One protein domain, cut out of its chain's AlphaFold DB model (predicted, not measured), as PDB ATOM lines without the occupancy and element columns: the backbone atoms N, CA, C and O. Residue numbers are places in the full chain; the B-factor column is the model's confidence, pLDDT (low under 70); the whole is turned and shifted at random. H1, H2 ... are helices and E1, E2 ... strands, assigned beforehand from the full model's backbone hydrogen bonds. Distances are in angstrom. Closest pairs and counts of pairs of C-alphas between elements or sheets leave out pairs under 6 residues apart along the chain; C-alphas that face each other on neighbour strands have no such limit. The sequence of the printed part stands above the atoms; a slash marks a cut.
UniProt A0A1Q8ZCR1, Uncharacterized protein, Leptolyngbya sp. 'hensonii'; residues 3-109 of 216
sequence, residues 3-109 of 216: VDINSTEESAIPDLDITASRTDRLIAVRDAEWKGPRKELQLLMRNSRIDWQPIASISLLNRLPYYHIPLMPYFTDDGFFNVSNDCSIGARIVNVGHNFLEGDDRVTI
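This is residues 3 to 109 of the 216 residues of an uncharacterized protein of Leptolyngbya sp. 'hensonii' (UniProt A0A1Q8ZCR1). Little regular structure: a small, strongly twisted three-strand sheet amid long loops, with helix H1 an arm at one end, residues 18 to 23 standing free. The 107 printed residues include H1, E1, E2, E3, E4 in order, 39 residues, class mixed. The sheet, E2 E1 E3, is antiparallel. The whole is loose, radius of gyration of the C-alphas 16.3 A, spans 51 by 36 by 23 A.

H1, residues 22 to 34, starts at C-alpha (-28.195, -53.078, -4.595) and measures 18.2 A. E1 is residues 39 to 46, 23.0 A; E2, 53 to 60, 20.0 A; E3, 88 to 94, 18.9 A; E4, 106 to 108, ends at C-alpha (-47.386, -32.022, -21.804).

H1, every O i to N i+4 pair within hydrogen-bond range, only grazes the sheet with residues 33 to 34. Hairpin E1 and E2 has N 41 and O 58 at 2.9 A; antiparallel E1 and E3, N 44 and O 90 at 2.8 A. E4 pairs with residues 3 to 4, but no named strand.

The farthest C-alphas, Thr 19 and Ser 48, are 52.7 A apart. Links E2 to E3 and E3 to E4 are long. The printed part has no cut; no printed residue is under 70 in pLDDT.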
ATOM      1  N   VAL A   3     -42.729 -35.878 -21.758       93.31
ATOM      2  CA  VAL A   3     -41.543 -35.043 -21.554       93.31
ATOM      3  C   VAL A   3     -40.598 -35.204 -22.740       93.31
ATOM      4  O   VAL A   3     -40.225 -36.326 -23.084       93.31
ATOM      5  N   ASP A   4     -40.222 -34.073 -23.323       93.56
ATOM      6  CA  ASP A   4     -39.260 -33.928 -24.411       93.56
ATOM      7  C   ASP A   4     -38.411 -32.688 -24.091       93.56
ATOM      8  O   ASP A   4     -38.932 -31.577 -24.052       93.56
ATOM      9  N   ILE A   5     -37.149 -32.881 -23.715       92.00
ATOM     10  CA  ILE A   5     -36.249 -31.807 -23.275       92.00
ATOM     11  C   ILE A   5     -35.004 -31.883 -24.137       92.00
ATOM     12  O   ILE A   5     -34.324 -32.903 -24.117       92.00
ATOM     13  N   ASN A   6     -34.692 -30.794 -24.830       89.69
ATOM     14  CA  ASN A   6     -33.572 -30.688 -25.762       89.69
ATOM     15  C   ASN A   6     -32.599 -29.559 -25.373       89.69
ATOM     16  O   ASN A   6     -31.479 -29.512 -25.876       89.69
ATOM     17  N   SER A   7     -32.991 -28.664 -24.456       89.50
ATOM     18  CA  SER A   7     -32.184 -27.505 -24.045       89.50
ATOM     19  C   SER A   7     -31.065 -27.808 -23.038       89.50
ATOM     20  O   SER A   7     -30.279 -26.919 -22.710       89.50
ATOM     21  N   THR A   8     -30.978 -29.034 -22.516       89.12
ATOM     22  CA  THR A   8     -29.923 -29.469 -21.580       89.12
ATOM     23  C   THR A   8     -29.101 -30.600 -22.168       89.12
ATOM     24  O   THR A   8     -29.578 -31.330 -23.034       89.12
ATOM     25  N   GLU A   9     -27.887 -30.790 -21.652       88.25
ATOM     26  CA  GLU A   9     -27.061 -31.951 -21.995       88.25
ATOM     27  C   GLU A   9     -27.817 -33.264 -21.752       88.25
ATOM     28  O   GLU A   9     -28.633 -33.372 -20.830       88.25
ATOM     29  N   GLU A  10     -27.557 -34.250 -22.609       84.81
ATOM     30  CA  GLU A  10     -28.168 -35.571 -22.513       84.81
ATOM     31  C   GLU A  10     -27.807 -36.233 -21.176       84.81
ATOM     32  O   GLU A  10     -26.661 -36.202 -20.720       84.81
ATOM     33  N   SER A  11     -28.809 -36.824 -20.526       84.62
ATOM     34  CA  SER A  11     -28.620 -37.480 -19.236       84.62
ATOM     35  C   SER A  11     -27.734 -38.715 -19.394       84.62
ATOM     36  O   SER A  11     -28.043 -39.623 -20.164       84.62
ATOM     37  N   ALA A  12     -26.644 -38.770 -18.625       81.62
ATOM     38  CA  ALA A  12     -25.769 -39.932 -18.605       81.62
ATOM     39  C   ALA A  12     -26.532 -41.184 -18.145       81.62
ATOM     40  O   ALA A  12     -27.237 -41.170 -17.130       81.62
ATOM     41  N   ILE A  13     -26.355 -42.287 -18.873       82.00
ATOM     42  CA  ILE A  13     -26.876 -43.589 -18.460       82.00
ATOM     43  C   ILE A  13     -26.070 -44.031 -17.229       82.00
ATOM     44  O   ILE A  13     -24.840 -44.091 -17.316       82.00
ATOM     45  N   PRO A  14     -26.716 -44.313 -16.082       83.31
ATOM     46  CA  PRO A  14     -25.999 -44.750 -14.894       83.31
ATOM     47  C   PRO A  14     -25.280 -46.068 -15.185       83.31
ATOM     48  O   PRO A  14     -25.885 -47.009 -15.701       83.31
ATOM     49  N   ASP A  15     -24.000 -46.140 -14.827       82.38
ATOM     50  CA  ASP A  15     -23.248 -47.388 -14.885       82.38
ATOM     51  C   ASP A  15     -23.727 -48.309 -13.758       82.38
ATOM     52  O   ASP A  15     -23.547 -48.031 -12.568       82.38
ATOM     53  N   LEU A  16     -24.418 -49.380 -14.140       85.69
ATOM     54  CA  LEU A  16     -24.971 -50.365 -13.221       85.69
ATOM     55  C   LEU A  16     -24.126 -51.632 -13.279       85.69
ATOM     56  O   LEU A  16     -24.534 -52.634 -13.870       85.69
ATOM     57  N   ASP A  17     -22.967 -51.594 -12.626       86.12
ATOM     58  CA  ASP A  17     -22.125 -52.777 -12.494       86.12
ATOM     59  C   ASP A  17     -22.899 -53.920 -11.809       86.12
ATOM     60  O   ASP A  17     -23.498 -53.781 -10.732       86.12
ATOM     61  N   ILE A  18     -22.869 -55.090 -12.443       83.56
ATOM     62  CA  ILE A  18     -23.483 -56.317 -11.947       83.56
ATOM     63  C   ILE A  18     -22.831 -56.820 -10.655       83.56
ATOM     64  O   ILE A  18     -23.467 -57.577  -9.917       83.56
ATOM     65  N   THR A  19     -21.601 -56.394 -10.358       89.19
ATOM     66  CA  THR A  19     -20.908 -56.730  -9.108       89.19
ATOM     67  C   THR A  19     -21.214 -55.757  -7.966       89.19
ATOM     68  O   THR A  19     -21.050 -56.116  -6.800       89.19
ATOM     69  N   ALA A  20     -21.746 -54.565  -8.272       87.94
ATOM     70  CA  ALA A  20     -22.097 -53.562  -7.272       87.94
ATOM     71  C   ALA A  20     -23.294 -53.998  -6.414       87.94
ATOM     72  O   ALA A  20     -24.201 -54.702  -6.885       87.94
ATOM     73  N   SER A  21     -23.329 -53.539  -5.158       90.62
ATOM     74  CA  SER A  21     -24.438 -53.826  -4.250       90.62
ATOM     75  C   SER A  21     -25.739 -53.175  -4.735       90.62
ATOM     76  O   SER A  21     -25.738 -52.196  -5.486       90.62
ATOM     77  N   ARG A  22     -26.890 -53.686  -4.276       89.19
ATOM     78  CA  ARG A  22     -28.195 -53.078  -4.595       89.19
ATOM     79  C   ARG A  22     -28.254 -51.606  -4.170       89.19
ATOM     80  O   ARG A  22     -28.835 -50.796  -4.884       89.19
ATOM     81  N   THR A  23     -27.655 -51.273  -3.029       90.25
ATOM     82  CA  THR A  23     -27.607 -49.904  -2.507       90.25
ATOM     83  C   THR A  23     -26.812 -48.989  -3.432       90.25
ATOM     84  O   THR A  23     -27.294 -47.911  -3.768       90.25
ATOM     85  N   ASP A  24     -25.651 -49.436  -3.911       89.62
ATOM     86  CA  ASP A  24     -24.798 -48.632  -4.793       89.62
ATOM     87  C   ASP A  24     -25.471 -48.377  -6.144       89.62
ATOM     88  O   ASP A  24     -25.440 -47.258  -6.652       89.62
ATOM     89  N   ARG A  25     -26.188 -49.373  -6.680       86.62
ATOM     90  CA  ARG A  25     -26.999 -49.200  -7.897       86.62
ATOM     91  C   ARG A  25     -28.119 -48.182  -7.704       86.62
ATOM     92  O   ARG A  25     -28.341 -47.350  -8.578       86.62
ATOM     93  N   LEU A  26     -28.813 -48.213  -6.563       87.31
ATOM     94  CA  LEU A  26     -29.853 -47.223  -6.252       87.31
ATOM     95  C   LEU A  26     -29.272 -45.812  -6.116       87.31
ATOM     96  O   LEU A  26     -29.889 -44.851  -6.574       87.31
ATOM     97  N   ILE A  27     -28.080 -45.684  -5.526       87.50
ATOM     98  CA  ILE A  27     -27.365 -44.408  -5.434       87.50
ATOM     99  C   ILE A  27     -26.975 -43.909  -6.826       87.50
ATOM    100  O   ILE A  27     -27.208 -42.737  -7.111       87.50
ATOM    101  N   ALA A  28     -26.452 -44.774  -7.698       86.56
ATOM    102  CA  ALA A  28     -26.082 -44.410  -9.065       86.56
ATOM    103  C   ALA A  28     -27.290 -43.912  -9.876       86.56
ATOM    104  O   ALA A  28     -27.202 -42.874 -10.529       86.56
ATOM    105  N   VAL A  29     -28.440 -44.591  -9.778       87.25
ATOM    106  CA  VAL A  29     -29.688 -44.153 -10.432       87.25
ATOM    107  C   VAL A  29     -30.161 -42.810  -9.880       87.25
ATOM    108  O   VAL A  29     -30.433 -41.892 -10.651       87.25
ATOM    109  N   ARG A  30     -30.216 -42.667  -8.549       87.00
ATOM    110  CA  ARG A  30     -30.614 -41.409  -7.902       87.00
ATOM    111  C   ARG A  30     -29.699 -40.264  -8.320       87.00
ATOM    112  O   ARG A  30     -30.178 -39.172  -8.599       87.00
ATOM    113  N   ASP A  31     -28.392 -40.489  -8.324       87.38
ATOM    114  CA  ASP A  31     -27.412 -39.460  -8.649       87.38
ATOM    115  C   ASP A  31     -27.491 -39.070 -10.131       87.38
ATOM    116  O   ASP A  31     -27.467 -37.877 -10.434       87.38
ATOM    117  N   ALA A  32     -27.701 -40.027 -11.038       86.44
ATOM    118  CA  ALA A  32     -27.976 -39.732 -12.444       86.44
ATOM    119  C   ALA A  32     -29.250 -38.883 -12.626       86.44
ATOM    120  O   ALA A  32     -29.297 -38.008 -13.486       86.44
ATOM    121  N   GLU A  33     -30.267 -39.098 -11.788       86.31
ATOM    122  CA  GLU A  33     -31.547 -38.390 -11.873       86.31
ATOM    123  C   GLU A  33     -31.555 -37.012 -11.188       86.31
ATOM    124  O   GLU A  33     -32.208 -36.088 -11.676       86.31
ATOM    125  N   TRP A  34     -30.825 -36.851 -10.077       88.44
ATOM    126  CA  TRP A  34     -30.894 -35.669  -9.203       88.44
ATOM    127  C   TRP A  34     -29.602 -34.852  -9.105       88.44
ATOM    128  O   TRP A  34     -29.620 -33.764  -8.524       88.44
ATOM    129  N   LYS A  35     -28.477 -35.325  -9.645       86.88
ATOM    130  CA  LYS A  35     -27.226 -34.542  -9.714       86.88
ATOM    131  C   LYS A  35     -26.848 -34.134 -11.136       86.88
ATOM    132  O   LYS A  35     -26.013 -33.249 -11.288       86.88
ATOM    133  N   GLY A  36     -27.446 -34.756 -12.152       85.56
ATOM    134  CA  GLY A  36     -27.219 -34.410 -13.553       85.56
ATOM    135  C   GLY A  36     -27.994 -33.167 -14.026       85.56
ATOM    136  O   GLY A  36     -28.900 -32.702 -13.319       85.56
ATOM    137  N   PRO A  37     -27.672 -32.663 -15.235       89.81
ATOM    138  CA  PRO A  37     -28.431 -31.619 -15.918       89.81
ATOM    139  C   PRO A  37     -29.904 -32.010 -16.067       89.81
ATOM    140  O   PRO A  37     -30.236 -33.008 -16.704       89.81
ATOM    141  N   ARG A  38     -30.793 -31.225 -15.452       91.56
ATOM    142  CA  ARG A  38     -32.240 -31.477 -15.447       91.56
ATOM    143  C   ARG A  38     -33.040 -30.188 -15.385       91.56
ATOM    144  O   ARG A  38     -32.587 -29.208 -14.799       91.56
ATOM    145  N   LYS A  39     -34.281 -30.226 -15.851       93.38
ATOM    146  CA  LYS A  39     -35.319 -29.279 -15.416       93.38
ATOM    147  C   LYS A  39     -36.120 -29.921 -14.284       93.38
ATOM    148  O   LYS A  39     -36.132 -31.141 -14.151       93.38
ATOM    149  N   GLU A  40     -36.790 -29.126 -13.458       94.81
ATOM    150  CA  GLU A  40     -37.660 -29.661 -12.406       94.81
ATOM    151  C   GLU A  40     -39.093 -29.174 -12.601       94.81
ATOM    152  O   GLU A  40     -39.340 -27.975 -12.734       94.81
ATOM    153  N   LEU A  41     -40.037 -30.113 -12.589       95.56
ATOM    154  CA  LEU A  41     -41.459 -29.827 -12.468       95.56
ATOM    155  C   LEU A  41     -41.890 -30.074 -11.027       95.56
ATOM    156  O   LEU A  41     -41.710 -31.169 -10.502       95.56
ATOM    157  N   GLN A  42     -42.523 -29.084 -10.412       96.44
ATOM    158  CA  GLN A  42     -43.185 -29.246  -9.127       96.44
ATOM    159  C   GLN A  42     -44.690 -29.312  -9.317       96.44
ATOM    160  O   GLN A  42     -45.284 -28.449  -9.969       96.44
ATOM    161  N   LEU A  43     -45.293 -30.328  -8.712       96.31
ATOM    162  CA  LEU A  43     -46.732 -30.434  -8.550       96.31
ATOM    163  C   LEU A  43     -47.120 -29.722  -7.256       96.31
ATOM    164  O   LEU A  43     -46.451 -29.868  -6.230       96.31
ATOM    165  N   LEU A  44     -48.188 -28.933  -7.314       96.75
ATOM    166  CA  LEU A  44     -48.673 -28.141  -6.193       96.75
ATOM    167  C   LEU A  44     -50.149 -28.399  -5.943       96.75
ATOM    168  O   LEU A  44     -50.904 -28.723  -6.860       96.75
ATOM    169  N   MET A  45     -50.565 -28.164  -4.707       96.12
ATOM    170  CA  MET A  45     -51.965 -28.155  -4.318       96.12
ATOM    171  C   MET A  45     -52.272 -26.953  -3.439       96.12
ATOM    172  O   MET A  45     -51.437 -26.516  -2.651       96.12
ATOM    173  N   ARG A  46     -53.489 -26.433  -3.557       96.38
ATOM    174  CA  ARG A  46     -54.047 -25.448  -2.625       96.38
ATOM    175  C   ARG A  46     -55.504 -25.768  -2.324       96.38
ATOM    176  O   ARG A  46     -56.135 -26.526  -3.065       96.38
ATOM    177  N   ASN A  47     -56.042 -25.151  -1.281       96.00
ATOM    178  CA  ASN A  47     -57.479 -25.120  -1.018       96.00
ATOM    179  C   ASN A  47     -57.912 -23.714  -0.567       96.00
ATOM    180  O   ASN A  47     -57.119 -22.773  -0.615       96.00
ATOM    181  N   SER A  48     -59.156 -23.553  -0.112       95.38
ATOM    182  CA  SER A  48     -59.669 -22.251   0.348       95.38
ATOM    183  C   SER A  48     -58.940 -21.662   1.567       95.38
ATOM    184  O   SER A  48     -59.091 -20.476   1.855       95.38
ATOM    185  N   ARG A  49     -58.164 -22.472   2.298       94.88
ATOM    186  CA  ARG A  49     -57.519 -22.101   3.571       94.88
ATOM    187  C   ARG A  49     -55.995 -22.088   3.511       94.88
ATOM    188  O   ARG A  49     -55.369 -21.435   4.339       94.88
ATOM    189  N   ILE A  50     -55.406 -22.840   2.589       94.56
ATOM    190  CA  ILE A  50     -53.969 -23.075   2.478       94.56
ATOM    191  C   ILE A  50     -53.548 -22.692   1.064       94.56
ATOM    192  O   ILE A  50     -54.084 -23.222   0.089       94.56
ATOM    193  N   ASP A  51     -52.584 -21.776   0.966       96.38
ATOM    194  CA  ASP A  51     -51.981 -21.379  -0.306       96.38
ATOM    195  C   ASP A  51     -51.134 -22.514  -0.910       96.38
ATOM    196  O   ASP A  51     -50.847 -23.506  -0.241       96.38
ATOM    197  N   TRP A  52     -50.719 -22.370  -2.168       97.06
ATOM    198  CA  TRP A  52     -49.976 -23.367  -2.939       97.06
ATOM    199  C   TRP A  52     -48.838 -24.036  -2.154       97.06
ATOM    200  O   TRP A  52     -47.793 -23.436  -1.900       97.06
ATOM    201  N   GLN A  53     -49.026 -25.316  -1.836       95.94
ATOM    202  CA  GLN A  53     -48.015 -26.184  -1.241       95.94
ATOM    203  C   GLN A  53     -47.451 -27.139  -2.295       95.94
ATOM    204  O   GLN A  53     -48.226 -27.707  -3.068       95.94
ATOM    205  N   PRO A  54     -46.126 -27.350  -2.338       95.38
ATOM    206  CA  PRO A  54     -45.536 -28.388  -3.168       95.38
ATOM    207  C   PRO A  54     -45.874 -29.769  -2.595       95.38
ATOM    208  O   PRO A  54     -45.717 -30.004  -1.399       95.38
ATOM    209  N   ILE A  55     -46.313 -30.684  -3.457       94.44
ATOM    210  CA  ILE A  55     -46.614 -32.076  -3.087       94.44
ATOM    211  C   ILE A  55     -45.569 -33.055  -3.625       94.44
ATOM    212  O   ILE A  55     -45.272 -34.057  -2.982       94.44
ATOM    213  N   ALA A  56     -44.978 -32.753  -4.782       94.88
ATOM    214  CA  ALA A  56     -43.985 -33.599  -5.422       94.88
ATOM    215  C   ALA A  56     -43.094 -32.791  -6.368       94.88
ATOM    216  O   ALA A  56     -43.545 -31.829  -6.996       94.88
ATOM    217  N   SER A  57     -41.851 -33.246  -6.505       94.94
ATOM    218  CA  SER A  57     -40.889 -32.773  -7.498       94.94
ATOM    219  C   SER A  57     -40.570 -33.899  -8.471       94.94
ATOM    220  O   SER A  57     -40.358 -35.042  -8.068       94.94
ATOM    221  N   ILE A  58     -40.509 -33.563  -9.754       94.94
ATOM    222  CA  ILE A  58     -40.239 -34.489 -10.847       94.94
ATOM    223  C   ILE A  58     -39.036 -33.967 -11.627       94.94
ATOM    224  O   ILE A  58     -39.049 -32.835 -12.119       94.94
ATOM    225  N   SER A  59     -38.007 -34.807 -11.745       93.81
ATOM    226  CA  SER A  59     -36.835 -34.535 -12.576       93.81
ATOM    227  C   SER A  59     -37.189 -34.734 -14.050       93.81
ATOM    228  O   SER A  59     -37.666 -35.796 -14.449       93.81
ATOM    229  N   LEU A  60     -36.984 -33.695 -14.857       93.62
ATOM    230  CA  LEU A  60     -37.167 -33.712 -16.302       93.62
ATOM    231  C   LEU A  60     -35.788 -33.733 -16.958       93.62
ATOM    232  O   LEU A  60     -35.086 -32.724 -17.028       93.62
ATOM    233  N   LEU A  61     -35.400 -34.911 -17.415       92.38
ATOM    234  CA  LEU A  61     -34.114 -35.170 -18.044       92.38
ATOM    235  C   LEU A  61     -34.238 -35.120 -19.566       92.38
ATOM    236  O   LEU A  61     -35.266 -35.542 -20.102       92.38
ATOM    237  N   ASN A  62     -33.178 -34.680 -20.244       91.25
ATOM    238  CA  ASN A  62     -33.017 -34.917 -21.676       91.25
ATOM    239  C   ASN A  62     -32.714 -36.409 -21.888       91.25
ATOM    240  O   ASN A  62     -31.645 -36.897 -21.509       91.25
ATOM    241  N   ARG A  63     -33.706 -37.133 -22.415       85.25
ATOM    242  CA  ARG A  63     -33.647 -38.562 -22.736       85.25
ATOM    243  C   ARG A  63     -34.359 -38.792 -24.066       85.25
ATOM    244  O   ARG A  63     -35.579 -38.635 -24.142       85.25
ATOM    245  N   LEU A  64     -33.608 -39.198 -25.085       78.56
ATOM    246  CA  LEU A  64     -34.151 -39.521 -26.404       78.56
ATOM    247  C   LEU A  64     -34.821 -40.910 -26.410       78.56
ATOM    248  O   LEU A  64     -34.339 -41.826 -25.739       78.56
ATOM    249  N   PRO A  65     -35.904 -41.119 -27.187       71.62
ATOM    250  CA  PRO A  65     -36.549 -40.155 -28.089       71.62
ATOM    251  C   PRO A  65     -37.501 -39.165 -27.387       71.62
ATOM    252  O   PRO A  65     -37.556 -38.011 -27.774       71.62
ATOM    253  N   TYR A  66     -38.248 -39.610 -26.380       86.38
ATOM    254  CA  TYR A  66     -39.070 -38.850 -25.426       86.38
ATOM    255  C   TYR A  66     -39.656 -39.887 -24.460       86.38
ATOM    256  O   TYR A  66     -39.606 -41.094 -24.733       86.38
ATOM    257  N   TYR A  67     -40.232 -39.470 -23.332       91.25
ATOM    258  CA  TYR A  67     -40.765 -40.432 -22.363       91.25
ATOM    259  C   TYR A  67     -42.021 -39.957 -21.647       91.25
ATOM    260  O   TYR A  67     -42.394 -38.781 -21.649       91.25
ATOM    261  N   HIS A  68     -42.696 -40.931 -21.037       92.75
ATOM    262  CA  HIS A  68     -43.904 -40.714 -20.268       92.75
ATOM    263  C   HIS A  68     -43.655 -40.933 -18.781       92.75
ATOM    264  O   HIS A  68     -43.101 -41.953 -18.381       92.75
ATOM    265  N   ILE A  69     -44.136 -39.995 -17.969       92.88
ATOM    266  CA  ILE A  69     -44.158 -40.119 -16.512       92.88
ATOM    267  C   ILE A  69     -45.622 -40.241 -16.061       92.88
ATOM    268  O   ILE A  69     -46.429 -39.346 -16.370       92.88
ATOM    269  N   PRO A  70     -46.006 -41.330 -15.364       92.62
ATOM    270  CA  PRO A  70     -47.312 -41.422 -14.727       92.62
ATOM    271  C   PRO A  70     -47.365 -40.446 -13.548       92.62
ATOM    272  O   PRO A  70     -46.495 -40.467 -12.686       92.62
ATOM    273  N   LEU A  71     -48.379 -39.575 -13.518       92.44
ATOM    274  CA  LEU A  71     -48.496 -38.571 -12.455       92.44
ATOM    275  C   LEU A  71     -49.275 -39.067 -11.232       92.44
ATOM    276  O   LEU A  71     -49.038 -38.565 -10.143       92.44
ATOM    277  N   MET A  72     -50.170 -40.051 -11.390       92.25
ATOM    278  CA  MET A  72     -51.016 -40.550 -10.295       92.25
ATOM    279  C   MET A  72     -50.221 -40.993  -9.053       92.25
ATOM    280  O   MET A  72     -50.596 -40.554  -7.967       92.25
ATOM    281  N   PRO A  73     -49.082 -41.714  -9.184       93.50
ATOM    282  CA  PRO A  73     -48.274 -42.122  -8.029       93.50
ATOM    283  C   PRO A  73     -47.708 -40.966  -7.191       93.50
ATOM    284  O   PRO A  73     -47.269 -41.182  -6.070       93.50
ATOM    285  N   TYR A  74     -47.687 -39.736  -7.718       92.38
ATOM    286  CA  TYR A  74     -47.267 -38.556  -6.954       92.38
ATOM    287  C   TYR A  74     -48.401 -37.943  -6.120       92.38
ATOM    288  O   TYR A  74     -48.136 -37.083  -5.282       92.38
ATOM    289  N   PHE A  75     -49.650 -38.350  -6.355       91.31
ATOM    290  CA  PHE A  75     -50.826 -37.876  -5.625       91.31
ATOM    291  C   PHE A  75     -51.401 -38.945  -4.690       91.31
ATOM    292  O   PHE A  75     -51.895 -38.616  -3.614       91.31
ATOM    293  N   THR A  76     -51.385 -40.210  -5.111       91.69
ATOM    294  CA  THR A  76     -52.055 -41.318  -4.422       91.69
ATOM    295  C   THR A  76     -51.490 -42.668  -4.869       91.69
ATOM    296  O   THR A  76     -51.003 -42.800  -5.992       91.69
ATOM    297  N   ASP A  77     -51.616 -43.677  -4.008       89.00
ATOM    298  CA  ASP A  77     -51.330 -45.081  -4.334       89.00
ATOM    299  C   ASP A  77     -52.563 -45.823  -4.898       89.00
ATOM    300  O   ASP A  77     -52.471 -46.988  -5.283       89.00
ATOM    301  N   ASP A  78     -53.725 -45.161  -4.937       87.69
ATOM    302  CA  ASP A  78     -54.985 -45.710  -5.455       87.69
ATOM    303  C   ASP A  78     -55.173 -45.422  -6.965       87.69
ATOM    304  O   ASP A  78     -54.417 -44.680  -7.595       87.69
ATOM    305  N   GLY A  79     -56.212 -45.996  -7.574       86.56
ATOM    306  CA  GLY A  79     -56.571 -45.772  -8.978       86.56
ATOM    307  C   GLY A  79     -57.141 -44.380  -9.278       86.56
ATOM    308  O   GLY A  79     -57.250 -44.007 -10.448       86.56
ATOM    309  N   PHE A  80     -57.507 -43.608  -8.251       87.88
ATOM    310  CA  PHE A  80     -58.053 -42.257  -8.374       87.88
ATOM    311  C   PHE A  80     -57.575 -41.356  -7.232       87.88
ATOM    312  O   PHE A  80     -57.305 -41.808  -6.120       87.88
ATOM    313  N   PHE A  81     -57.513 -40.055  -7.509       91.12
ATOM    314  CA  PHE A  81     -57.193 -39.029  -6.525       91.12
ATOM    315  C   PHE A  81     -58.422 -38.158  -6.269       91.12
ATOM    316  O   PHE A  81     -58.821 -37.372  -7.128       91.12
ATOM    317  N   ASN A  82     -59.029 -38.317  -5.093       90.44
ATOM    318  CA  ASN A  82     -60.197 -37.540  -4.695       90.44
ATOM    319  C   ASN A  82     -59.776 -36.224  -4.050       90.44
ATOM    320  O   ASN A  82     -58.951 -36.203  -3.136       90.44
ATOM    321  N   VAL A  83     -60.399 -35.137  -4.487       89.50
ATOM    322  CA  VAL A  83     -60.169 -33.792  -3.960       89.50
ATOM    323  C   VAL A  83     -61.495 -33.123  -3.617       89.50
ATOM    324  O   VAL A  83     -62.533 -33.458  -4.181       89.50
ATOM    325  N   SER A  84     -61.469 -32.183  -2.673       88.25
ATOM    326  CA  SER A  84     -62.629 -31.353  -2.347       88.25
ATOM    327  C   SER A  84     -62.910 -30.321  -3.444       88.25
ATOM    328  O   SER A  84     -62.016 -29.949  -4.204       88.25
ATOM    329  N   ASN A  85     -64.139 -29.796  -3.483       87.75
ATOM    330  CA  ASN A  85     -64.573 -28.809  -4.486       87.75
ATOM    331  C   ASN A  85     -63.780 -27.491  -4.448       87.75
ATOM    332  O   ASN A  85     -63.777 -26.739  -5.417       87.75
ATOM    333  N   ASP A  86     -63.128 -27.183  -3.328       91.94
ATOM    334  CA  ASP A  86     -62.302 -25.989  -3.158       91.94
ATOM    335  C   ASP A  86     -60.807 -26.244  -3.410       91.94
ATOM    336  O   ASP A  86     -59.987 -25.345  -3.213       91.94
ATOM    337  N   CYS A  87     -60.433 -27.454  -3.828       92.69
ATOM    338  CA  CYS A  87     -59.052 -27.812  -4.100       92.69
ATOM    339  C   CYS A  87     -58.639 -27.428  -5.528       92.69
ATOM    340  O   CYS A  87     -59.395 -27.581  -6.485       92.69
ATOM    341  N   SER A  88     -57.407 -26.943  -5.697       94.31
ATOM    342  CA  SER A  88     -56.798 -26.741  -7.015       94.31
ATOM    343  C   SER A  88     -55.459 -27.464  -7.098       94.31
ATOM    344  O   SER A  88     -54.647 -27.369  -6.178       94.31
ATOM    345  N   ILE A  89     -55.212 -28.126  -8.229       94.06
ATOM    346  CA  ILE A  89     -53.921 -28.731  -8.572       94.06
ATOM    347  C   ILE A  89     -53.174 -27.774  -9.503       94.06
ATOM    348  O   ILE A  89     -53.754 -27.201 -10.425       94.06
ATOM    349  N   GLY A  90     -51.885 -27.591  -9.246       94.62
ATOM    350  CA  GLY A  90     -50.999 -26.718  -9.998       94.62
ATOM    351  C   GLY A  90     -49.736 -27.453 -10.416       94.62
ATOM    352  O   GLY A  90     -49.357 -28.473  -9.842       94.62
ATOM    353  N   ALA A  91     -49.070 -26.909 -11.421       95.44
ATOM    354  CA  ALA A  91     -47.790 -27.386 -11.911       95.44
ATOM    355  C   ALA A  91     -46.911 -26.167 -12.203       95.44
ATOM    356  O   ALA A  91     -47.381 -25.205 -12.815       95.44
ATOM    357  N   ARG A  92     -45.649 -26.185 -11.766       95.56
ATOM    358  CA  ARG A  92     -44.682 -25.118 -12.074       95.56
ATOM    359  C   ARG A  92     -43.318 -25.693 -12.413       95.56
ATOM    360  O   ARG A  92     -42.885 -26.654 -11.783       95.56
ATOM    361  N   ILE A  93     -42.624 -25.069 -13.355       95.25
ATOM    362  CA  ILE A  93     -41.212 -25.361 -13.609       95.25
ATOM    363  C   ILE A  93     -40.366 -24.550 -12.633       95.25
ATOM    364  O   ILE A  93     -40.593 -23.353 -12.454       95.25
ATOM    365  N   VAL A  94     -39.393 -25.203 -12.007       94.44
ATOM    366  CA  VAL A  94     -38.443 -24.575 -11.090       94.44
ATOM    367  C   VAL A  94     -37.043 -24.661 -11.677       94.44
ATOM    368  O   VAL A  94     -36.610 -25.711 -12.151       94.44
ATOM    369  N   ASN A  95     -36.327 -23.539 -11.632       92.69
ATOM    370  CA  ASN A  95     -34.920 -23.514 -11.990       92.69
ATOM    371  C   ASN A  95     -34.092 -24.077 -10.828       92.69
ATOM    372  O   ASN A  95     -33.987 -23.457  -9.771       92.69
ATOM    373  N   VAL A  96     -33.496 -25.244 -11.054       90.62
ATOM    374  CA  VAL A  96     -32.641 -25.958 -10.093       90.62
ATOM    375  C   VAL A  96     -31.155 -25.881 -10.458       90.62
ATOM    376  O   VAL A  96     -30.384 -26.775 -10.129       90.62
ATOM    377  N   GLY A  97     -30.753 -24.807 -11.144       90.06
ATOM    378  CA  GLY A  97     -29.374 -24.574 -11.591       90.06
ATOM    379  C   GLY A  97     -29.126 -24.876 -13.072       90.06
ATOM    380  O   GLY A  97     -27.980 -24.840 -13.507       90.06
ATOM    381  N   HIS A  98     -30.181 -25.144 -13.848       87.94
ATOM    382  CA  HIS A  98     -30.093 -25.547 -15.260       87.94
ATOM    383  C   HIS A  98     -31.077 -24.788 -16.170       87.94
ATOM    384  O   HIS A  98     -31.478 -25.304 -17.211       87.94
ATOM    385  N   ASN A  99     -31.461 -23.566 -15.786       89.69
ATOM    386  CA  ASN A  99     -32.407 -22.689 -16.495       89.69
ATOM    387  C   ASN A  99     -33.843 -23.243 -16.590       89.69
ATOM    388  O   ASN A  99     -34.150 -24.333 -16.109       89.69
ATOM    389  N   PHE A 100     -34.748 -22.445 -17.158       93.44
ATOM    390  CA  PHE A 100     -36.139 -22.835 -17.418       93.44
ATOM    391  C   PHE A 100     -36.254 -23.616 -18.736       93.44
ATOM    392  O   PHE A 100     -35.240 -23.933 -19.352       93.44
ATOM    393  N   LEU A 101     -37.478 -23.973 -19.140       92.75
ATOM    394  CA  LEU A 101     -37.727 -24.551 -20.463       92.75
ATOM    395  C   LEU A 101     -37.378 -23.526 -21.548       92.75
ATOM    396  O   LEU A 101     -37.779 -22.365 -21.444       92.75
ATOM    397  N   GLU A 102     -36.649 -23.958 -22.572       93.06
ATOM    398  CA  GLU A 102     -36.160 -23.101 -23.657       93.06
ATOM    399  C   GLU A 102     -36.248 -23.822 -25.010       93.06
ATOM    400  O   GLU A 102     -36.247 -25.051 -25.072       93.06
ATOM    401  N   GLY A 103     -36.302 -23.054 -26.105       90.25
ATOM    402  CA  GLY A 103     -36.286 -23.595 -27.467       90.25
ATOM    403  C   GLY A 103     -37.420 -24.589 -27.734       90.25
ATOM    404  O   GLY A 103     -38.592 -24.232 -27.614       90.25
ATOM    405  N   ASP A 104     -37.043 -25.820 -28.082       90.00
ATOM    406  CA  ASP A 104     -37.946 -26.922 -28.442       90.00
ATOM    407  C   ASP A 104     -38.300 -27.841 -27.253       90.00
ATOM    408  O   ASP A 104     -38.797 -28.951 -27.445       90.00
ATOM    409  N   ASP A 105     -38.055 -27.409 -26.012       93.12
ATOM    410  CA  ASP A 105     -38.493 -28.147 -24.825       93.12
ATOM    411  C   ASP A 105     -40.025 -28.221 -24.735       93.12
ATOM    412  O   ASP A 105     -40.735 -27.210 -24.777       93.12
ATOM    413  N   ARG A 106     -40.556 -29.424 -24.498       92.56
ATOM    414  CA  ARG A 106     -41.989 -29.678 -24.374       92.56
ATOM    415  C   ARG A 106     -42.324 -30.581 -23.190       92.56
ATOM    416  O   ARG A 106     -41.956 -31.750 -23.114       92.56
ATOM    417  N   VAL A 107     -43.167 -30.055 -22.301       93.56
ATOM    418  CA  VAL A 107     -43.794 -30.811 -21.208       93.56
ATOM    419  C   VAL A 107     -45.304 -30.764 -21.395       93.56
ATOM    420  O   VAL A 107     -45.908 -29.695 -21.361       93.56
ATOM    421  N   THR A 108     -45.930 -31.922 -21.609       94.00
ATOM    422  CA  THR A 108     -47.386 -32.022 -21.804       94.00
ATOM    423  C   THR A 108     -48.017 -32.833 -20.676       94.00
ATOM    424  O   THR A 108     -47.792 -34.041 -20.547       94.00
ATOM    425  N   ILE A 109     -48.843 -32.173 -19.865       93.50
ATOM    426  CA  ILE A 109     -49.654 -32.804 -18.820       93.50
ATOM    427  C   ILE A 109     -51.046 -33.069 -19.394       93.50
ATOM    428  O   ILE A 109     -51.666 -32.184 -19.970       93.50
TER     429      ILE A 109